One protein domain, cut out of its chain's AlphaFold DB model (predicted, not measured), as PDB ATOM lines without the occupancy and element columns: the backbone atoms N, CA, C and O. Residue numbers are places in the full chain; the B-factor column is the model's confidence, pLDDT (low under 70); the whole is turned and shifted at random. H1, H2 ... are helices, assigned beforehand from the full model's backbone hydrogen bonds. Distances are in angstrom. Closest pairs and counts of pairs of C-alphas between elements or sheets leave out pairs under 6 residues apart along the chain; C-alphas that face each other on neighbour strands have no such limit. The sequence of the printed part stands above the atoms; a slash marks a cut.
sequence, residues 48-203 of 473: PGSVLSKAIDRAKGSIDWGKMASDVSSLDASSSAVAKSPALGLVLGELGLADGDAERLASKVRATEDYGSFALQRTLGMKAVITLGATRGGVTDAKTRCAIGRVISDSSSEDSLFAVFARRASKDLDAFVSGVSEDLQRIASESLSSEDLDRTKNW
ATOM      1  N   PRO A  48      -3.354 122.589 117.554       43.72
ATOM      2  CA  PRO A  48      -3.228 121.752 116.368       43.72
ATOM      3  C   PRO A  48      -2.634 120.387 116.740       43.72
ATOM      4  O   PRO A  48      -1.556 120.323 117.324       43.72
ATOM      5  N   GLY A  49      -3.343 119.296 116.438       48.88
ATOM      6  CA  GLY A  49      -2.926 117.930 116.772       48.88
ATOM      7  C   GLY A  49      -3.461 117.376 118.101       48.88
ATOM      8  O   GLY A  49      -3.287 116.183 118.351       48.88
ATOM      9  N   SER A  50      -4.151 118.184 118.916       57.28
ATOM     10  CA  SER A  50      -4.881 117.718 120.108       57.28
ATOM     11  C   SER A  50      -6.045 116.787 119.750       57.28
ATOM     12  O   SER A  50      -6.567 116.847 118.633       57.28
ATOM     13  N   VAL A  51      -6.484 115.964 120.709       58.97
ATOM     14  CA  VAL A  51      -7.677 115.095 120.597       58.97
ATOM     15  C   VAL A  51      -8.881 115.885 120.068       58.97
ATOM     16  O   VAL A  51      -9.480 115.524 119.059       58.97
ATOM     17  N   LEU A  52      -9.130 117.063 120.643       60.84
ATOM     18  CA  LEU A  52     -10.196 117.971 120.221       60.84
ATOM     19  C   LEU A  52     -10.028 118.484 118.776       60.84
ATOM     20  O   LEU A  52     -11.020 118.606 118.063       60.84
ATOM     21  N   SER A  53      -8.801 118.741 118.292       59.00
ATOM     22  CA  SER A  53      -8.577 119.205 116.898       59.00
ATOM     23  C   SER A  53      -8.873 118.134 115.860       59.00
ATOM     24  O   SER A  53      -9.112 118.442 114.696       59.00
ATOM     25  N   LYS A  54      -8.804 116.872 116.285       58.47
ATOM     26  CA  LYS A  54      -9.006 115.700 115.444       58.47
ATOM     27  C   LYS A  54     -10.459 115.236 115.428       58.47
ATOM     28  O   LYS A  54     -10.770 114.399 114.580       58.47
ATOM     29  N   ALA A  55     -11.280 115.732 116.354       60.03
ATOM     30  CA  ALA A  55     -12.659 115.305 116.563       60.03
ATOM     31  C   ALA A  55     -13.695 116.434 116.393       60.03
ATOM     32  O   ALA A  55     -14.862 116.143 116.168       60.03
ATOM     33  N   ILE A  56     -13.296 117.712 116.444       66.19
ATOM     34  CA  ILE A  56     -14.166 118.851 116.108       66.19
ATOM     35  C   ILE A  56     -13.780 119.374 114.723       66.19
ATOM     36  O   ILE A  56     -12.736 120.015 114.562       66.19
ATOM     37  N   ASP A  57     -14.637 119.154 113.725       63.81
ATOM     38  CA  ASP A  57     -14.487 119.795 112.418       63.81
ATOM     39  C   ASP A  57     -15.072 121.208 112.490       63.81
ATOM     40  O   ASP A  57     -16.265 121.435 112.297       63.81
ATOM     41  N   ARG A  58     -14.208 122.191 112.759       57.69
ATOM     42  CA  ARG A  58     -14.598 123.608 112.842       57.69
ATOM     43  C   ARG A  58     -15.165 124.165 111.532       57.69
ATOM     44  O   ARG A  58     -15.881 125.158 111.584       57.69
ATOM     45  N   ALA A  59     -14.820 123.585 110.382       54.56
ATOM     46  CA  ALA A  59     -15.317 124.049 109.088       54.56
ATOM     47  C   ALA A  59     -16.736 123.539 108.812       54.56
ATOM     48  O   ALA A  59     -17.495 124.205 108.112       54.56
ATOM     49  N   LYS A  60     -17.093 122.380 109.377       57.88
ATOM     50  CA  LYS A  60     -18.428 121.776 109.262       57.88
ATOM     51  C   LYS A  60     -19.307 121.972 110.498       57.88
ATOM     52  O   LYS A  60     -20.476 121.623 110.453       57.88
ATOM     53  N   GLY A  61     -18.751 122.494 111.592       57.69
ATOM     54  CA  GLY A  61     -19.445 122.645 112.873       57.69
ATOM     55  C   GLY A  61     -19.742 121.322 113.587       57.69
ATOM     56  O   GLY A  61     -20.378 121.350 114.632       57.69
ATOM     57  N   SER A  62     -19.278 120.187 113.053       63.47
ATOM     58  CA  SER A  62     -19.647 118.842 113.499       63.47
ATOM     59  C   SER A  62     -18.649 118.250 114.497       63.47
ATOM     60  O   SER A  62     -17.433 118.440 114.367       63.47
ATOM     61  N   ILE A  63     -19.168 117.462 115.437       68.69
ATOM     62  CA  ILE A  63     -18.403 116.718 116.441       68.69
ATOM     63  C   ILE A  63     -18.407 115.225 116.077       68.69
ATOM     64  O   ILE A  63     -19.466 114.628 115.903       68.69
ATOM     65  N   ASP A  64     -17.227 114.612 115.972       71.62
ATOM     66  CA  ASP A  64     -17.065 113.161 115.815       71.62
ATOM     67  C   ASP A  64     -17.088 112.481 117.193       71.62
ATOM     68  O   ASP A  64     -16.052 112.269 117.834       71.62
ATOM     69  N   TRP A  65     -18.298 112.169 117.667       72.75
ATOM     70  CA  TRP A  65     -18.534 111.581 118.988       72.75
ATOM     71  C   TRP A  65     -17.914 110.190 119.165       72.75
ATOM     72  O   TRP A  65     -17.447 109.876 120.258       72.75
ATOM     73  N   GLY A  66     -17.839 109.378 118.104       67.56
ATOM     74  CA  GLY A  66     -17.229 108.044 118.165       67.56
ATOM     75  C   GLY A  66     -15.728 108.116 118.441       67.56
ATOM     76  O   GLY A  66     -15.201 107.409 119.303       67.56
ATOM     77  N   LYS A  67     -15.040 109.043 117.770       69.44
ATOM     78  CA  LYS A  67     -13.622 109.299 118.020       69.44
ATOM     79  C   LYS A  67     -13.373 109.940 119.382       69.44
ATOM     80  O   LYS A  67     -12.409 109.576 120.048       69.44
ATOM     81  N   MET A  68     -14.249 110.849 119.818       69.69
ATOM     82  CA  MET A  68     -14.155 111.431 121.159       69.69
ATOM     83  C   MET A  68     -14.311 110.381 122.251       69.69
ATOM     84  O   MET A  68     -13.471 110.339 123.138       69.69
ATOM     85  N   ALA A  69     -15.313 109.503 122.172       66.94
ATOM     86  CA  ALA A  69     -15.499 108.440 123.159       66.94
ATOM     87  C   ALA A  69     -14.255 107.537 123.264       66.94
ATOM     88  O   ALA A  69     -13.788 107.244 124.364       66.94
ATOM     89  N   SER A  70     -13.657 107.175 122.122       69.12
ATOM     90  CA  SER A  70     -12.420 106.385 122.076       69.12
ATOM     91  C   SER A  70     -11.225 107.127 122.682       69.12
ATOM     92  O   SER A  70     -10.536 106.583 123.542       69.12
ATOM     93  N   ASP A  71     -10.965 108.366 122.260       66.25
ATOM     94  CA  ASP A  71      -9.774 109.117 122.677       66.25
ATOM     95  C   ASP A  71      -9.867 109.581 124.145       66.25
ATOM     96  O   ASP A  71      -8.860 109.637 124.855       66.25
ATOM     97  N   VAL A  72     -11.078 109.885 124.618       64.62
ATOM     98  CA  VAL A  72     -11.345 110.422 125.959       64.62
ATOM     99  C   VAL A  72     -11.453 109.326 127.022       64.62
ATOM    100  O   VAL A  72     -11.136 109.596 128.174       64.62
ATOM    101  N   SER A  73     -11.761 108.075 126.653       61.75
ATOM    102  CA  SER A  73     -11.715 106.922 127.579       61.75
ATOM    103  C   SER A  73     -10.353 106.724 128.272       61.75
ATOM    104  O   SER A  73     -10.263 106.058 129.300       61.75
ATOM    105  N   SER A  74      -9.289 107.320 127.719       61.72
ATOM    106  CA  SER A  74      -7.930 107.305 128.268       61.72
ATOM    107  C   SER A  74      -7.592 108.497 129.181       61.72
ATOM    108  O   SER A  74      -6.502 108.534 129.755       61.72
ATOM    109  N   LEU A  75      -8.491 109.481 129.300       63.75
ATOM    110  CA  LEU A  75      -8.288 110.711 130.062       63.75
ATOM    111  C   LEU A  75      -8.999 110.633 131.412       63.75
ATOM    112  O   LEU A  75     -10.190 110.349 131.488       63.75
ATOM    113  N   ASP A  76      -8.268 110.952 132.475       63.50
ATOM    114  CA  ASP A  76      -8.859 111.133 133.794       63.50
ATOM    115  C   ASP A  76      -9.612 112.476 133.860       63.50
ATOM    116  O   ASP A  76      -9.047 113.533 133.540       63.50
ATOM    117  N   ALA A  77     -10.879 112.437 134.287       60.53
ATOM    118  CA  ALA A  77     -11.736 113.609 134.464       60.53
ATOM    119  C   ALA A  77     -11.188 114.576 135.533       60.53
ATOM    120  O   ALA A  77     -11.447 115.777 135.454       60.53
ATOM    121  N   SER A  78     -10.377 114.083 136.480       58.59
ATOM    122  CA  SER A  78      -9.632 114.908 137.446       58.59
ATOM    123  C   SER A  78      -8.294 115.447 136.932       58.59
ATOM    124  O   SER A  78      -7.587 116.139 137.663       58.59
ATOM    125  N   SER A  79      -7.907 115.176 135.683       62.88
ATOM    126  CA  SER A  79      -6.630 115.678 135.178       62.88
ATOM    127  C   SER A  79      -6.651 117.201 134.993       62.88
ATOM    128  O   SER A  79      -7.594 117.785 134.456       62.88
ATOM    129  N   SER A  80      -5.541 117.863 135.338       59.53
ATOM    130  CA  SER A  80      -5.366 119.313 135.124       59.53
ATOM    131  C   SER A  80      -5.520 119.755 133.656       59.53
ATOM    132  O   SER A  80      -5.667 120.945 133.374       59.53
ATOM    133  N   ALA A  81      -5.496 118.812 132.707       61.59
ATOM    134  CA  ALA A  81      -5.777 119.054 131.296       61.59
ATOM    135  C   ALA A  81      -7.268 119.329 131.022       61.59
ATOM    136  O   ALA A  81      -7.576 120.132 130.141       61.59
ATOM    137  N   VAL A  82      -8.175 118.706 131.785       62.22
ATOM    138  CA  VAL A  82      -9.628 118.945 131.725       62.22
ATOM    139  C   VAL A  82      -9.957 120.309 132.314       62.22
ATOM    140  O   VAL A  82     -10.636 121.100 131.663       62.22
ATOM    141  N   ALA A  83      -9.377 120.629 133.476       60.12
ATOM    142  CA  ALA A  83      -9.532 121.932 134.120       60.12
ATOM    143  C   ALA A  83      -9.159 123.092 133.186       60.12
ATOM    144  O   ALA A  83      -9.884 124.072 133.105       60.12
ATOM    145  N   LYS A  84      -8.078 122.939 132.411       63.84
ATOM    146  CA  LYS A  84      -7.547 123.968 131.499       63.84
ATOM    147  C   LYS A  84      -8.205 123.991 130.113       63.84
ATOM    148  O   LYS A  84      -7.784 124.778 129.262       63.84
ATOM    149  N   SER A  85      -9.184 123.124 129.838       72.44
ATOM    150  CA  SER A  85      -9.828 123.029 128.523       72.44
ATOM    151  C   SER A  85     -11.356 122.954 128.627       72.44
ATOM    152  O   SER A  85     -11.916 121.861 128.738       72.44
ATOM    153  N   PRO A  86     -12.057 124.094 128.472       75.38
ATOM    154  CA  PRO A  86     -13.520 124.149 128.440       75.38
ATOM    155  C   PRO A  86     -14.172 123.140 127.492       75.38
ATOM    156  O   PRO A  86     -15.136 122.469 127.844       75.38
ATOM    157  N   ALA A  87     -13.613 123.001 126.289       74.38
ATOM    158  CA  ALA A  87     -14.127 122.088 125.278       74.38
ATOM    159  C   ALA A  87     -13.990 120.617 125.682       74.38
ATOM    160  O   ALA A  87     -14.891 119.826 125.419       74.38
ATOM    161  N   LEU A  88     -12.885 120.253 126.338       76.06
ATOM    162  CA  LEU A  88     -12.692 118.894 126.831       76.06
ATOM    163  C   LEU A  88     -13.657 118.595 127.979       76.06
ATOM    164  O   LEU A  88     -14.243 117.518 128.001       76.06
ATOM    165  N   GLY A  89     -13.853 119.556 128.887       80.25
ATOM    166  CA  GLY A  89     -14.791 119.410 129.996       80.25
ATOM    167  C   GLY A  89     -16.244 119.251 129.537       80.25
ATOM    168  O   GLY A  89     -16.947 118.376 130.033       80.25
ATOM    169  N   LEU A  90     -16.672 120.016 128.522       81.62
ATOM    170  CA  LEU A  90     -17.988 119.837 127.892       81.62
ATOM    171  C   LEU A  90     -18.154 118.432 127.308       81.62
ATOM    172  O   LEU A  90     -19.139 117.766 127.593       81.62
ATOM    173  N   VAL A  91     -17.181 117.965 126.524       78.44
ATOM    174  CA  VAL A  91     -17.232 116.637 125.894       78.44
ATOM    175  C   VAL A  91     -17.266 115.516 126.933       78.44
ATOM    176  O   VAL A  91     -18.049 114.581 126.792       78.44
ATOM    177  N   LEU A  92     -16.437 115.609 127.975       81.00
ATOM    178  CA  LEU A  92     -16.416 114.646 129.076       81.00
ATOM    179  C   LEU A  92     -17.747 114.608 129.826       81.00
ATOM    180  O   LEU A  92     -18.263 113.523 130.085       81.00
ATOM    181  N   GLY A  93     -18.323 115.776 130.121       86.62
ATOM    182  CA  GLY A  93     -19.635 115.861 130.755       86.62
ATOM    183  C   GLY A  93     -20.720 115.208 129.901       86.62
ATOM    184  O   GLY A  93     -21.506 114.409 130.401       86.62
ATOM    185  N   GLU A  94     -20.715 115.445 128.586       84.38
ATOM    186  CA  GLU A  94     -21.656 114.780 127.677       84.38
ATOM    187  C   GLU A  94     -21.500 113.267 127.624       84.38
ATOM    188  O   GLU A  94     -22.502 112.555 127.573       84.38
ATOM    189  N   LEU A  95     -20.261 112.769 127.637       79.75
ATOM    190  CA  LEU A  95     -20.005 111.336 127.736       79.75
ATOM    191  C   LEU A  95     -20.577 110.774 129.044       79.75
ATOM    192  O   LEU A  95     -21.197 109.714 129.006       79.75
ATOM    193  N   GLY A  96     -20.451 111.500 130.160       82.19
ATOM    194  CA  GLY A  96     -21.073 111.147 131.442       82.19
ATOM    195  C   GLY A  96     -22.603 111.075 131.374       82.19
ATOM    196  O   GLY A  96     -23.196 110.090 131.802       82.19
ATOM    197  N   LEU A  97     -23.257 112.056 130.741       84.94
ATOM    198  CA  LEU A  97     -24.715 112.050 130.523       84.94
ATOM    199  C   LEU A  97     -25.202 110.880 129.650       84.94
ATOM    200  O   LEU A  97     -26.373 110.497 129.707       84.94
ATOM    201  N   ALA A  98     -24.326 110.343 128.803       79.69
ATOM    202  CA  ALA A  98     -24.622 109.235 127.905       79.69
ATOM    203  C   ALA A  98     -24.126 107.872 128.417       79.69
ATOM    204  O   ALA A  98     -24.227 106.906 127.667       79.69
ATOM    205  N   ASP A  99     -23.580 107.770 129.636       76.94
ATOM    206  CA  ASP A  99     -22.892 106.565 130.140       76.94
ATOM    207  C   ASP A  99     -21.818 106.027 129.160       76.94
ATOM    208  O   ASP A  99     -21.580 104.825 129.050       76.94
ATOM    209  N   GLY A 100     -21.174 106.919 128.399       70.44
ATOM    210  CA  GLY A 100     -20.184 106.567 127.376       70.44
ATOM    211  C   GLY A 100     -20.755 106.007 126.065       70.44
ATOM    212  O   GLY A 100     -19.978 105.610 125.195       70.44
ATOM    213  N   ASP A 101     -22.078 105.991 125.879       73.75
ATOM    214  CA  ASP A 101     -22.725 105.511 124.654       73.75
ATOM    215  C   ASP A 101     -22.563 106.517 123.496       73.75
ATOM    216  O   ASP A 101     -23.280 107.515 123.369       73.75
ATOM    217  N   ALA A 102     -21.602 106.238 122.615       69.25
ATOM    218  CA  ALA A 102     -21.305 107.069 121.454       69.25
ATOM    219  C   ALA A 102     -22.426 107.082 120.398       69.25
ATOM    220  O   ALA A 102     -22.585 108.085 119.699       69.25
ATOM    221  N   GLU A 103     -23.217 106.013 120.275       68.44
ATOM    222  CA  GLU A 103     -24.346 105.969 119.336       68.44
ATOM    223  C   GLU A 103     -25.492 106.846 119.840       68.44
ATOM    224  O   GLU A 103     -26.098 107.592 119.067       68.44
ATOM    225  N   ARG A 104     -25.731 106.856 121.155       69.56
ATOM    226  CA  ARG A 104     -26.649 107.789 121.825       69.56
ATOM    227  C   ARG A 104     -26.227 109.247 121.634       69.56
ATOM    228  O   ARG A 104     -27.079 110.103 121.399       69.56
ATOM    229  N   LEU A 105     -24.924 109.530 121.693       68.62
ATOM    230  CA  LEU A 105     -24.372 110.861 121.421       68.62
ATOM    231  C   LEU A 105     -24.515 111.270 119.948       68.62
ATOM    232  O   LEU A 105     -24.766 112.437 119.666       68.62
ATOM    233  N   ALA A 106     -24.400 110.324 119.015       65.12
ATOM    234  CA  ALA A 106     -24.533 110.581 117.582       65.12
ATOM    235  C   ALA A 106     -25.995 110.693 117.099       65.12
ATOM    236  O   ALA A 106     -26.263 111.391 116.123       65.12
ATOM    237  N   SER A 107     -26.939 110.019 117.765       60.75
ATOM    238  CA  SER A 107     -28.334 109.863 117.308       60.75
ATOM    239  C   SER A 107     -29.314 110.935 117.800       60.75
ATOM    240  O   SER A 107     -30.419 111.038 117.271       60.75
ATOM    241  N   LYS A 108     -28.939 111.758 118.784       55.69
ATOM    242  CA  LYS A 108     -29.860 112.683 119.463       55.69
ATOM    243  C   LYS A 108     -29.469 114.137 119.250       55.69
ATOM    244  O   LYS A 108     -28.726 114.643 120.073       55.69
ATOM    245  N   VAL A 109     -29.939 114.820 118.198       49.50
ATOM    246  CA  VAL A 109     -29.861 116.305 118.023       49.50
ATOM    247  C   VAL A 109     -28.435 116.917 117.910       49.50
ATOM    248  O   VAL A 109     -28.217 117.901 117.208       49.50
ATOM    249  N   ARG A 110     -27.415 116.273 118.481       52.44
ATOM    250  CA  ARG A 110     -26.003 116.657 118.599       52.44
ATOM    251  C   ARG A 110     -25.215 116.528 117.294       52.44
ATOM    252  O   ARG A 110     -24.051 116.914 117.244       52.44
ATOM    253  N   ALA A 111     -25.825 115.961 116.252       47.00
ATOM    254  CA  ALA A 111     -25.266 115.896 114.903       47.00
ATOM    255  C   ALA A 111     -25.630 117.127 114.048       47.00
ATOM    256  O   ALA A 111     -25.017 117.341 113.002       47.00
ATOM    257  N   THR A 112     -26.620 117.921 114.472       47.66
ATOM    258  CA  THR A 112     -27.198 119.023 113.679       47.66
ATOM    259  C   THR A 112     -26.944 120.415 114.253       47.66
ATOM    260  O   THR A 112     -27.228 121.404 113.580       47.66
ATOM    261  N   GLU A 113     -26.403 120.514 115.467       59.75
ATOM    262  CA  GLU A 113     -26.046 121.792 116.085       59.75
ATOM    263  C   GLU A 113     -24.570 122.106 115.868       59.75
ATOM    264  O   GLU A 113     -23.700 121.245 116.021       59.75
ATOM    265  N   ASP A 114     -24.273 123.359 115.526       68.12
ATOM    266  CA  ASP A 114     -22.900 123.829 115.575       68.12
ATOM    267  C   ASP A 114     -22.381 123.775 117.025       68.12
ATOM    268  O   ASP A 114     -23.121 123.974 117.994       68.12
ATOM    269  N   TYR A 115     -21.081 123.527 117.187       70.31
ATOM    270  CA  TYR A 115     -20.449 123.434 118.507       70.31
ATOM    271  C   TYR A 115     -20.712 124.657 119.417       70.31
ATOM    272  O   TYR A 115     -20.739 124.517 120.638       70.31
ATOM    273  N   GLY A 116     -20.871 125.861 118.858       72.19
ATOM    274  CA  GLY A 116     -21.126 127.078 119.632       72.19
ATOM    275  C   GLY A 116     -22.516 127.086 120.265       72.19
ATOM    276  O   GLY A 116     -22.641 127.421 121.443       72.19
ATOM    277  N   SER A 117     -23.530 126.677 119.506       74.12
ATOM    278  CA  SER A 117     -24.907 126.491 119.967       74.12
ATOM    279  C   SER A 117     -24.976 125.426 121.066       74.12
ATOM    280  O   SER A 117     -25.475 125.706 122.159       74.12
ATOM    281  N   PHE A 118     -24.330 124.279 120.841       77.62
ATOM    282  CA  PHE A 118     -24.187 123.215 121.837       77.62
ATOM    283  C   PHE A 118     -23.517 123.714 123.135       77.62
ATOM    284  O   PHE A 118     -24.057 123.567 124.234       77.62
ATOM    285  N   ALA A 119     -22.349 124.360 123.027       78.69
ATOM    286  CA  ALA A 119     -21.610 124.849 124.190       78.69
ATOM    287  C   ALA A 119     -22.411 125.894 124.978       78.69
ATOM    288  O   ALA A 119     -22.379 125.910 126.214       78.69
ATOM    289  N   LEU A 120     -23.150 126.758 124.275       78.94
ATOM    290  CA  LEU A 120     -24.013 127.744 124.905       78.94
ATOM    291  C   LEU A 120     -25.142 127.070 125.692       78.94
ATOM    292  O   LEU A 120     -25.349 127.399 126.860       78.94
ATOM    293  N   GLN A 121     -25.841 126.124 125.072       82.44
ATOM    294  CA  GLN A 121     -26.936 125.393 125.696       82.44
ATOM    295  C   GLN A 121     -26.481 124.670 126.970       82.44
ATOM    296  O   GLN A 121     -27.117 124.796 128.015       82.44
ATOM    297  N   ARG A 122     -25.332 123.984 126.934       86.19
ATOM    298  CA  ARG A 122     -24.785 123.296 128.117       86.19
ATOM    299  C   ARG A 122     -24.319 124.240 129.207       86.19
ATOM    300  O   ARG A 122     -24.544 123.968 130.381       86.19
ATOM    301  N   THR A 123     -23.750 125.383 128.838       85.31
ATOM    302  CA  THR A 123     -23.396 126.421 129.817       85.31
ATOM    303  C   THR A 123     -24.643 126.947 130.536       85.31
ATOM    304  O   THR A 123     -24.614 127.160 131.747       85.31
ATOM    305  N   LEU A 124     -25.757 127.116 129.817       85.69
ATOM    306  CA  LEU A 124     -27.033 127.529 130.403       85.69
ATOM    307  C   LEU A 124     -27.625 126.444 131.310       85.69
ATOM    308  O   LEU A 124     -27.991 126.750 132.442       85.69
ATOM    309  N   GLY A 125     -27.644 125.182 130.875       90.12
ATOM    310  CA  GLY A 125     -28.070 124.058 131.718       90.12
ATOM    311  C   GLY A 125     -27.245 123.969 133.005       90.12
ATOM    312  O   GLY A 125     -27.793 123.910 134.105       90.12
ATOM    313  N   MET A 126     -25.919 124.091 132.892       91.69
ATOM    314  CA  MET A 126     -25.014 124.136 134.044       91.69
ATOM    315  C   MET A 126     -25.294 125.304 134.983       91.69
ATOM    316  O   MET A 126     -25.188 125.145 136.195       91.69
ATOM    317  N   LYS A 127     -25.696 126.468 134.460       90.75
ATOM    318  CA  LYS A 127     -26.105 127.606 135.292       90.75
ATOM    319  C   LYS A 127     -27.313 127.255 136.166       90.75
ATOM    320  O   LYS A 127     -27.311 127.598 137.347       90.75
ATOM    321  N   ALA A 128     -28.305 126.537 135.628       92.44
ATOM    322  CA  ALA A 128     -29.437 126.042 136.421       92.44
ATOM    323  C   ALA A 128     -28.982 125.028 137.484       92.44
ATOM    324  O   ALA A 128     -29.368 125.156 138.647       92.44
ATOM    325  N   VAL A 129     -28.120 124.071 137.111       95.38
ATOM    326  CA  VAL A 129     -27.592 123.042 138.029       95.38
ATOM    327  C   VAL A 129     -26.812 123.670 139.176       95.38
ATOM    328  O   VAL A 129     -27.047 123.322 140.327       95.38
ATOM    329  N   ILE A 130     -25.926 124.628 138.894       94.31
ATOM    330  CA  ILE A 130     -25.142 125.330 139.918       94.31
ATOM    331  C   ILE A 130     -26.055 126.142 140.841       94.31
ATOM    332  O   ILE A 130     -25.845 126.154 142.050       94.31
ATOM    333  N   THR A 131     -27.086 126.796 140.302       93.44
ATOM    334  CA  THR A 131     -28.010 127.613 141.106       93.44
ATOM    335  C   THR A 131     -28.840 126.751 142.063       93.44
ATOM    336  O   THR A 131     -28.920 127.024 143.265       93.44
ATOM    337  N   LEU A 132     -29.397 125.646 141.557       94.81
ATOM    338  CA  LEU A 132     -30.091 124.670 142.391       94.81
ATOM    339  C   LEU A 132     -29.133 124.014 143.395       94.81
ATOM    340  O   LEU A 132     -29.451 123.918 144.583       94.81
ATOM    341  N   GLY A 133     -27.951 123.615 142.928       95.25
ATOM    342  CA  GLY A 133     -26.930 122.954 143.727       95.25
ATOM    343  C   GLY A 133     -26.411 123.828 144.866       95.25
ATOM    344  O   GLY A 133     -26.259 123.347 145.982       95.25
ATOM    345  N   ALA A 134     -26.232 125.133 144.643       94.62
ATOM    346  CA  ALA A 134     -25.850 126.075 145.693       94.62
ATOM    347  C   ALA A 134     -26.893 126.081 146.814       94.62
ATOM    348  O   ALA A 134     -26.556 126.062 147.995       94.62
ATOM    349  N   THR A 135     -28.176 126.053 146.450       91.81
ATOM    350  CA  THR A 135     -29.259 126.040 147.434       91.81
ATOM    351  C   THR A 135     -29.358 124.700 148.166       91.81
ATOM    352  O   THR A 135     -29.507 124.690 149.386       91.81
ATOM    353  N   ARG A 136     -29.233 123.567 147.461       91.69
ATOM    354  CA  ARG A 136     -29.231 122.223 148.071       91.69
ATOM    355  C   ARG A 136     -28.005 121.970 148.953       91.69
ATOM    356  O   ARG A 136     -28.139 121.350 150.001       91.69
ATOM    357  N   GLY A 137     -26.847 122.505 148.576       89.50
ATOM    358  CA  GLY A 137     -25.600 122.451 149.346       89.50
ATOM    359  C   GLY A 137     -25.539 123.426 150.527       89.50
ATOM    360  O   GLY A 137     -24.497 123.540 151.166       89.50
ATOM    361  N   GLY A 138     -26.618 124.165 150.816       91.12
ATOM    362  CA  GLY A 138     -26.678 125.094 151.948       91.12
ATOM    363  C   GLY A 138     -25.915 126.408 151.744       91.12
ATOM    364  O   GLY A 138     -25.766 127.181 152.688       91.12
ATOM    365  N   VAL A 139     -25.466 126.713 150.524       92.62
ATOM    366  CA  VAL A 139     -24.869 128.010 150.183       92.62
ATOM    367  C   VAL A 139     -25.994 129.023 149.974       92.62
ATOM    368  O   VAL A 139     -26.452 129.282 148.859       92.62
ATOM    369  N   THR A 140     -26.489 129.584 151.072       88.25
ATOM    370  CA  THR A 140     -27.619 130.527 151.069       88.25
ATOM    371  C   THR A 140     -27.203 131.985 151.251       88.25
ATOM    372  O   THR A 140     -28.058 132.864 151.217       88.25
ATOM    373  N   ASP A 141     -25.913 132.262 151.447       91.19
ATOM    374  CA  ASP A 141     -25.386 133.628 151.454       91.19
ATOM    375  C   ASP A 141     -25.149 134.130 150.019       91.19
ATOM    376  O   ASP A 141     -24.435 133.508 149.228       91.19
ATOM    377  N   ALA A 142     -25.747 135.274 149.681       91.31
ATOM    378  CA  ALA A 142     -25.729 135.815 148.325       91.31
ATOM    379  C   ALA A 142     -24.318 136.215 147.859       91.31
ATOM    380  O   ALA A 142     -23.950 135.971 146.706       91.31
ATOM    381  N   LYS A 143     -23.496 136.781 148.755       90.94
ATOM    382  CA  LYS A 143     -22.122 137.183 148.422       90.94
ATOM    383  C   LYS A 143     -21.242 135.958 148.174       90.94
ATOM    384  O   LYS A 143     -20.494 135.928 147.197       90.94
ATOM    385  N   THR A 144     -21.406 134.922 148.992       93.00
ATOM    386  CA  THR A 144     -20.737 133.627 148.837       93.00
ATOM    387  C   THR A 144     -21.116 132.974 147.509       93.00
ATOM    388  O   THR A 144     -20.227 132.546 146.779       93.00
ATOM    389  N   ARG A 145     -22.400 132.981 147.110       92.44
ATOM    390  CA  ARG A 145     -22.817 132.506 145.773       92.44
ATOM    391  C   ARG A 145     -22.092 133.233 144.640       92.44
ATOM    392  O   ARG A 145     -21.625 132.587 143.704       92.44
ATOM    393  N   CYS A 146     -21.970 134.559 144.719       90.50
ATOM    394  CA  CYS A 146     -21.216 135.330 143.726       90.50
ATOM    395  C   CYS A 146     -19.721 134.973 143.719       90.50
ATOM    396  O   CYS A 146     -19.119 134.917 142.647       90.50
ATOM    397  N   ALA A 147     -19.126 134.703 144.884       91.19
ATOM    398  CA  ALA A 147     -17.708 134.365 144.999       91.19
ATOM    399  C   ALA A 147     -17.423 132.974 144.423       91.19
ATOM    400  O   ALA A 147     -16.495 132.806 143.635       91.19
ATOM    401  N   ILE A 148     -18.294 132.002 144.705       92.06
ATOM    402  CA  ILE A 148     -18.275 130.691 144.048       92.06
ATOM    403  C   ILE A 148     -18.419 130.856 142.532       92.06
ATOM    404  O   ILE A 148     -17.647 130.278 141.772       92.06
ATOM    405  N   GLY A 149     -19.361 131.690 142.077       88.75
ATOM    406  CA  GLY A 149     -19.534 131.998 140.657       88.75
ATOM    407  C   GLY A 149     -18.251 132.519 140.003       88.75
ATOM    408  O   GLY A 149     -17.919 132.106 138.893       88.75
ATOM    409  N   ARG A 150     -17.479 133.357 140.708       85.75
ATOM    410  CA  ARG A 150     -16.171 133.840 140.247       85.75
ATOM    411  C   ARG A 150     -15.164 132.697 140.093       85.75
ATOM    412  O   ARG A 150     -14.543 132.612 139.037       85.75
ATOM    413  N   VAL A 151     -15.049 131.810 141.082       87.38
ATOM    414  CA  VAL A 151     -14.161 130.630 141.019       87.38
ATOM    415  C   VAL A 151     -14.531 129.721 139.846       87.38
ATOM    416  O   VAL A 151     -13.674 129.327 139.063       87.38
ATOM    417  N   ILE A 152     -15.822 129.440 139.683       87.75
ATOM    418  CA  ILE A 152     -16.344 128.550 138.640       87.75
ATOM    419  C   ILE A 152     -16.197 129.157 137.240       87.75
ATOM    420  O   ILE A 152     -16.024 128.436 136.253       87.75
ATOM    421  N   SER A 153     -16.259 130.483 137.125       80.12
ATOM    422  CA  SER A 153     -16.065 131.179 135.849       80.12
ATOM    423  C   SER A 153     -14.613 131.169 135.362       80.12
ATOM    424  O   SER A 153     -14.366 131.364 134.170       80.12
ATOM    425  N   ASP A 154     -13.650 130.928 136.256       79.12
ATOM    426  CA  ASP A 154     -12.239 130.862 135.901       79.12
ATOM    427  C   ASP A 154     -11.919 129.524 135.229       79.12
ATOM    428  O   ASP A 154     -11.821 128.483 135.872       79.12
ATOM    429  N   SER A 155     -11.707 129.553 133.912       71.00
ATOM    430  CA  SER A 155     -11.358 128.375 133.110       71.00
ATOM    431  C   SER A 155      -9.958 127.815 133.378       71.00
ATOM    432  O   SER A 155      -9.578 126.827 132.759       71.00
ATOM    433  N   SER A 156      -9.170 128.442 134.251       73.31
ATOM    434  CA  SER A 156      -7.901 127.895 134.734       73.31
ATOM    435  C   SER A 156      -8.031 127.154 136.068       73.31
ATOM    436  O   SER A 156      -7.107 126.429 136.444       73.31
ATOM    437  N   SER A 157      -9.178 127.291 136.743       81.19
ATOM    438  CA  SER A 157      -9.484 126.638 138.012       81.19
ATOM    439  C   SER A 157      -9.845 125.159 137.828       81.19
ATOM    440  O   SER A 157     -10.549 124.776 136.888       81.19
ATOM    441  N   GLU A 158      -9.423 124.317 138.775       83.94
ATOM    442  CA  GLU A 158      -9.880 122.918 138.893       83.94
ATOM    443  C   GLU A 158     -11.371 122.818 139.269       83.94
ATOM    444  O   GLU A 158     -12.024 121.791 139.048       83.94
ATOM    445  N   ASP A 159     -11.910 123.936 139.753       87.81
ATOM    446  CA  ASP A 159     -13.304 124.150 140.121       87.81
ATOM    447  C   ASP A 159     -14.084 124.904 139.034       87.81
ATOM    448  O   ASP A 159     -15.204 125.350 139.271       87.81
ATOM    449  N   SER A 160     -13.522 125.042 137.829       85.94
ATOM    450  CA  SER A 160     -14.215 125.682 136.708       85.94
ATOM    451  C   SER A 160     -15.520 124.963 136.344       85.94
ATOM    452  O   SER A 160     -15.659 123.753 136.531       85.94
ATOM    453  N   LEU A 161     -16.467 125.688 135.735       87.31
ATOM    454  CA  LEU A 161     -17.771 125.158 135.306       87.31
ATOM    455  C   LEU A 161     -17.631 123.868 134.501       87.31
ATOM    456  O   LEU A 161     -18.380 122.915 134.696       87.31
ATOM    457  N   PHE A 162     -16.654 123.839 133.599       85.12
ATOM    458  CA  PHE A 162     -16.425 122.716 132.700       85.12
ATOM    459  C   PHE A 162     -15.758 121.533 133.406       85.12
ATOM    460  O   PHE A 162     -16.045 120.393 133.054       85.12
ATOM    461  N   ALA A 163     -14.918 121.784 134.415       85.19
ATOM    462  CA  ALA A 163     -14.345 120.732 135.252       85.19
ATOM    463  C   ALA A 163     -15.402 120.105 136.171       85.19
ATOM    464  O   ALA A 163     -15.489 118.882 136.265       85.19
ATOM    465  N   VAL A 164     -16.253 120.932 136.793       90.38
ATOM    466  CA  VAL A 164     -17.402 120.467 137.585       90.38
ATOM    467  C   VAL A 164     -18.350 119.652 136.709       90.38
ATOM    468  O   VAL A 164     -18.749 118.558 137.100       90.38
ATOM    469  N   PHE A 165     -18.661 120.133 135.501       90.44
ATOM    470  CA  PHE A 165     -19.507 119.393 134.568       90.44
ATOM    471  C   PHE A 165     -18.895 118.040 134.196       90.44
ATOM    472  O   PHE A 165     -19.542 117.015 134.377       90.44
ATOM    473  N   ALA A 166     -17.630 118.014 133.772       87.62
ATOM    474  CA  ALA A 166     -16.925 116.783 133.419       87.62
ATOM    475  C   ALA A 166     -16.913 115.740 134.545       87.62
ATOM    476  O   ALA A 166     -16.983 114.545 134.280       87.62
ATOM    477  N   ARG A 167     -16.804 116.195 135.796       89.12
ATOM    478  CA  ARG A 167     -16.718 115.338 136.981       89.12
ATOM    479  C   ARG A 167     -18.078 114.842 137.475       89.12
ATOM    480  O   ARG A 167     -18.143 113.745 138.019       89.12
ATOM    481  N   ARG A 168     -19.134 115.656 137.366       92.38
ATOM    482  CA  ARG A 168     -20.425 115.403 138.037       92.38
ATOM    483  C   ARG A 168     -21.572 115.045 137.096       92.38
ATOM    484  O   ARG A 168     -22.583 114.546 137.585       92.38
ATOM    485  N   ALA A 169     -21.443 115.294 135.792       90.75
ATOM    486  CA  ALA A 169     -22.500 115.010 134.826       90.75
ATOM    487  C   ALA A 169     -22.954 113.547 134.893       90.75
ATOM    488  O   ALA A 169     -22.150 112.624 134.777       90.75
ATOM    489  N   SER A 170     -24.258 113.352 135.063       87.38
ATOM    490  CA  SER A 170     -24.896 112.042 135.181       87.38
ATOM    491  C   SER A 170     -26.259 112.078 134.508       87.38
ATOM    492  O   SER A 170     -26.939 113.106 134.537       87.38
ATOM    493  N   LYS A 171     -26.677 110.947 133.929       81.50
ATOM    494  CA  LYS A 171     -28.033 110.785 133.382       81.50
ATOM    495  C   LYS A 171     -29.127 110.985 134.434       81.50
ATOM    496  O   LYS A 171     -30.238 111.370 134.090       81.50
ATOM    497  N   ASP A 172     -28.820 110.683 135.695       85.00
ATOM    498  CA  ASP A 172     -29.716 110.945 136.812       85.00
ATOM    499  C   ASP A 172     -29.478 112.372 137.292       85.00
ATOM    500  O   ASP A 172     -28.456 112.674 137.918       85.00
ATOM    501  N   LEU A 173     -30.432 113.247 136.978       88.81
ATOM    502  CA  LEU A 173     -30.332 114.658 137.305       88.81
ATOM    503  C   LEU A 173     -30.227 114.900 138.816       88.81
ATOM    504  O   LEU A 173     -29.563 115.851 139.227       88.81
ATOM    505  N   ASP A 174     -30.827 114.050 139.653       87.50
ATOM    506  CA  ASP A 174     -30.755 114.226 141.104       87.50
ATOM    507  C   ASP A 174     -29.346 113.937 141.638       87.50
ATOM    508  O   ASP A 174     -28.784 114.739 142.392       87.50
ATOM    509  N   ALA A 175     -28.728 112.850 141.167       88.75
ATOM    510  CA  ALA A 175     -27.337 112.525 141.469       88.75
ATOM    511  C   ALA A 175     -26.376 113.599 140.936       88.75
ATOM    512  O   ALA A 175     -25.440 113.999 141.631       88.75
ATOM    513  N   PHE A 176     -26.635 114.110 139.729       93.25
ATOM    514  CA  PHE A 176     -25.848 115.183 139.134       93.25
ATOM    515  C   PHE A 176     -25.903 116.458 139.989       93.25
ATOM    516  O   PHE A 176     -24.865 116.974 140.410       93.25
ATOM    517  N   VAL A 177     -27.104 116.945 140.310       94.38
ATOM    518  CA  VAL A 177     -27.294 118.143 141.137       94.38
ATOM    519  C   VAL A 177     -26.693 117.950 142.532       94.38
ATOM    520  O   VAL A 177     -26.054 118.868 143.048       94.38
ATOM    521  N   SER A 178     -26.858 116.776 143.141       94.00
ATOM    522  CA  SER A 178     -26.288 116.468 144.460       94.00
ATOM    523  C   SER A 178     -24.759 116.501 144.433       94.00
ATOM    524  O   SER A 178     -24.148 117.172 145.261       94.00
ATOM    525  N   GLY A 179     -24.135 115.894 143.420       95.25
ATOM    526  CA  GLY A 179     -22.686 115.943 143.244       95.25
ATOM    527  C   GLY A 179     -22.153 117.357 142.991       95.25
ATOM    528  O   GLY A 179     -21.117 117.732 143.538       95.25
ATOM    529  N   VAL A 180     -22.868 118.182 142.216       96.44
ATOM    530  CA  VAL A 180     -22.523 119.609 142.090       96.44
ATOM    531  C   VAL A 180     -22.670 120.321 143.434       96.44
ATOM    532  O   VAL A 180     -21.797 121.098 143.796       96.44
ATOM    533  N   SER A 181     -23.723 120.039 144.205       96.56
ATOM    534  CA  SER A 181     -23.946 120.652 145.526       96.56
ATOM    535  C   SER A 181     -22.771 120.414 146.477       96.56
ATOM    536  O   SER A 181     -22.329 121.351 147.139       96.56
ATOM    537  N   GLU A 182     -22.229 119.192 146.500       95.94
ATOM    538  CA  GLU A 182     -21.020 118.844 147.261       95.94
ATOM    539  C   GLU A 182     -19.805 119.672 146.819       95.94
ATOM    540  O   GLU A 182     -19.087 120.218 147.659       95.94
ATOM    541  N   ASP A 183     -19.584 119.806 145.505       94.75
ATOM    542  CA  ASP A 183     -18.478 120.605 144.965       94.75
ATOM    543  C   ASP A 183     -18.619 122.086 145.353       94.75
ATOM    544  O   ASP A 183     -17.640 122.710 145.757       94.75
ATOM    545  N   LEU A 184     -19.831 122.647 145.295       95.94
ATOM    546  CA  LEU A 184     -20.090 124.040 145.677       95.94
ATOM    547  C   LEU A 184     -19.903 124.270 147.177       95.94
ATOM    548  O   LEU A 184     -19.346 125.295 147.570       95.94
ATOM    549  N   GLN A 185     -20.342 123.323 148.007       95.44
ATOM    550  CA  GLN A 185     -20.132 123.384 149.449       95.44
ATOM    551  C   GLN A 185     -18.637 123.358 149.780       95.44
ATOM    552  O   GLN A 185     -18.177 124.196 150.553       95.44
ATOM    553  N   ARG A 186     -17.871 122.468 149.135       94.62
ATOM    554  CA  ARG A 186     -16.413 122.414 149.277       94.62
ATOM    555  C   ARG A 186     -15.753 123.723 148.848       94.62
ATOM    556  O   ARG A 186     -14.921 124.241 149.584       94.62
ATOM    557  N   ILE A 187     -16.128 124.289 147.695       93.31
ATOM    558  CA  ILE A 187     -15.591 125.587 147.246       93.31
ATOM    559  C   ILE A 187     -15.859 126.658 148.307       93.31
ATOM    560  O   ILE A 187     -14.954 127.414 148.655       93.31
ATOM    561  N   ALA A 188     -17.080 126.693 148.849       93.44
ATOM    562  CA  ALA A 188     -17.469 127.659 149.867       93.44
ATOM    563  C   ALA A 188     -16.650 127.538 151.162       93.44
ATOM    564  O   ALA A 188     -16.328 128.559 151.763       93.44
ATOM    565  N   SER A 189     -16.331 126.314 151.601       90.50
ATOM    566  CA  SER A 189     -15.650 126.071 152.878       90.50
ATOM    567  C   SER A 189     -14.125 126.006 152.791       90.50
ATOM    568  O   SER A 189     -13.458 126.292 153.782       90.50
ATOM    569  N   GLU A 190     -13.572 125.589 151.652       88.62
ATOM    570  CA  GLU A 190     -12.149 125.252 151.513       88.62
ATOM    571  C   GLU A 190     -11.412 126.118 150.489       88.62
ATOM    572  O   GLU A 190     -10.231 126.405 150.683       88.62
ATOM    573  N   SER A 191     -12.080 126.538 149.408       83.69
ATOM    574  CA  SER A 191     -11.429 127.268 148.309       83.69
ATOM    575  C   SER A 191     -11.544 128.788 148.442       83.69
ATOM    576  O   SER A 191     -10.679 129.503 147.944       83.69
ATOM    577  N   LEU A 192     -12.603 129.301 149.078       90.31
ATOM    578  CA  LEU A 192     -12.810 130.741 149.233       90.31
ATOM    579  C   LEU A 192     -12.066 131.299 150.449       90.31
ATOM    580  O   LEU A 192     -12.344 130.936 151.591       90.31
ATOM    581  N   SER A 193     -11.168 132.253 150.206       87.88
ATOM    582  CA  SER A 193     -10.580 133.064 151.271       87.88
ATOM    583  C   SER A 193     -11.487 134.243 151.654       87.88
ATOM    584  O   SER A 193     -12.384 134.646 150.909       87.88
ATOM    585  N   SER A 194     -11.227 134.862 152.811       87.62
ATOM    586  CA  SER A 194     -11.900 136.110 153.194       87.62
ATOM    587  C   SER A 194     -11.625 137.242 152.198       87.62
ATOM    588  O   SER A 194     -12.514 138.039 151.917       87.62
ATOM    589  N   GLU A 195     -10.423 137.280 151.613       87.75
ATOM    590  CA  GLU A 195     -10.064 138.260 150.585       87.75
ATOM    591  C   GLU A 195     -10.906 138.069 149.312       87.75
ATOM    592  O   GLU A 195     -11.376 139.047 148.726       87.75
ATOM    593  N   ASP A 196     -11.166 136.820 148.911       86.06
ATOM    594  CA  ASP A 196     -12.022 136.523 147.756       86.06
ATOM    595  C   ASP A 196     -13.450 137.019 147.976       86.06
ATOM    596  O   ASP A 196     -14.053 137.607 147.072       86.06
ATOM    597  N   LEU A 197     -13.984 136.828 149.186       88.06
ATOM    598  CA  LEU A 197     -15.296 137.344 149.565       88.06
ATOM    599  C   LEU A 197     -15.303 138.871 149.540       88.06
ATOM    600  O   LEU A 197     -16.228 139.455 148.981       88.06
ATOM    601  N   ASP A 198     -14.289 139.533 150.089       88.00
ATOM    602  CA  ASP A 198     -14.220 140.995 150.142       88.00
ATOM    603  C   ASP A 198     -14.135 141.627 148.753       88.00
ATOM    604  O   ASP A 198     -14.871 142.572 148.461       88.00
ATOM    605  N   ARG A 199     -13.332 141.041 147.862       86.75
ATOM    606  CA  ARG A 199     -13.149 141.502 146.477       86.75
ATOM    607  C   ARG A 199     -14.290 141.113 145.540       86.75
ATOM    608  O   ARG A 199     -14.306 141.547 144.386       86.75
ATOM    609  N   THR A 200     -15.216 140.263 145.972       87.94
ATOM    610  CA  THR A 200     -16.334 139.837 145.133       87.94
ATOM    611  C   THR A 200     -17.480 140.838 145.200       87.94
ATOM    612  O   THR A 200     -18.080 141.080 146.250       87.94
ATOM    613  N   LYS A 201     -17.852 141.365 144.029       87.19
ATOM    614  CA  LYS A 201     -19.077 142.146 143.862       87.19
ATOM    615  C   LYS A 201     -20.308 141.258 144.068       87.19
ATOM    616  O   LYS A 201     -20.451 140.235 143.399       87.19
ATOM    617  N   ASN A 202     -21.227 141.694 144.930       86.56
ATOM    618  CA  ASN A 202     -22.538 141.068 145.063       86.56
ATOM    619  C   ASN A 202     -23.471 141.552 143.938       86.56
ATOM    620  O   ASN A 202     -23.688 142.754 143.776       86.56
ATOM    621  N   TRP A 203     -23.990 140.613 143.147       84.81
ATOM    622  CA  TRP A 203     -24.928 140.885 142.049       84.81
ATOM    623  C   TRP A 203     -26.395 140.759 142.481       84.81
ATOM    624  O   TRP A 203     -27.281 141.238 141.769       84.81
TER     625      TRP A 203
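AT A GLANCE: This is residues 48 to 203 of the 473 residues of the protein "Unnamed product" of Ostreococcus tauri (UniProt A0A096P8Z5). Two helices side by side, H4 and H8, form the middle of a wholly helical body; H1, H2 and H5 gather toward one end, and H7, H9 and H10 toward the other. The longest helix, H6, runs along one side past H8, and its last part crosses H9. The printed part has 156 residues, with ten named helices in order from H1 to H10 and no named strand; the class is all helix, and the helix packing is mostly crossed. The whole is compact, with a radius of gyration of the C-alphas of 16.1 A and spans of 45 by 33 by 27 A.

IN THESE COORDINATES: H1 is residues 51 to 55, beginning at C-alpha 51 (-7.677, 115.095, 120.597). Residues 56 to 57 and 62 to 63 form a short antiparallel pairing before H2, residues 65 to 72. H3 is residues 80 to 83, and H4 is residues 86 to 97, 16.6 A long. H5 is residues 102 to 107. H6, residues 115 to 136, is 30.9 A long and begins at C-alpha 115 (-20.449, 123.434, 118.507). H7 is residues 142 to 153, 16.4 A long, and H8 is residues 161 to 168. H9, residues 173 to 191, is 25.2 A long. H10, residues 194 to 199, ends at C-alpha 199 (-13.149, 141.502, 146.477).

HOW THE PARTS SIT: H4 and H8 are the hubs, touching four helices each. They touch at a shallow tilt of 27 degrees, the same way, with the closest C-alphas, those of Gly 93 and Ala 166, 3.9 A apart. H3 touches H8, Ala 83 to Ala 163, at 5.1 A between C-alphas, and only just touches H4, only at the corner, with 3 pairs of C-alphas within 8 A, the closest those of Val 82 and Gly 89 at 5.5 A. H2 touches H5 at a shallow tilt of 23 degrees, opposite ways, the C-alphas of Gly 66 and Ala 102 being closest at 5.3 A. H1 touches H2, with the C-alphas of Ala 55 and Met 68 closest at 6.2 A. H6 touches H9 with residues 129 to 136 alone, the C-alphas of Gly 133 and Ser 181 being closest at 4.2 A; at 72 degrees they are only just about perpendicular. H7 touches H10 about perpendicular, at 85 degrees, the C-alphas of Ala 147 and Leu 197 being closest at 6.0 A. Among the pairs that are apart are H4 and H9, and H6 and H10. Every O i to N i+4 pair is within hydrogen-bond range in H1, H2 and H4 to H10; H3 is too short for such a pair.

THE WHOLE: The C-alphas of Glu 103 and Asp 198 are the two farthest apart, at 47.7 A. The printed part has no cut and no long link. The mean pLDDT of the printed part is 78.7; it is under 70 at residues 48 to 63, 66 to 84 and 102 to 114.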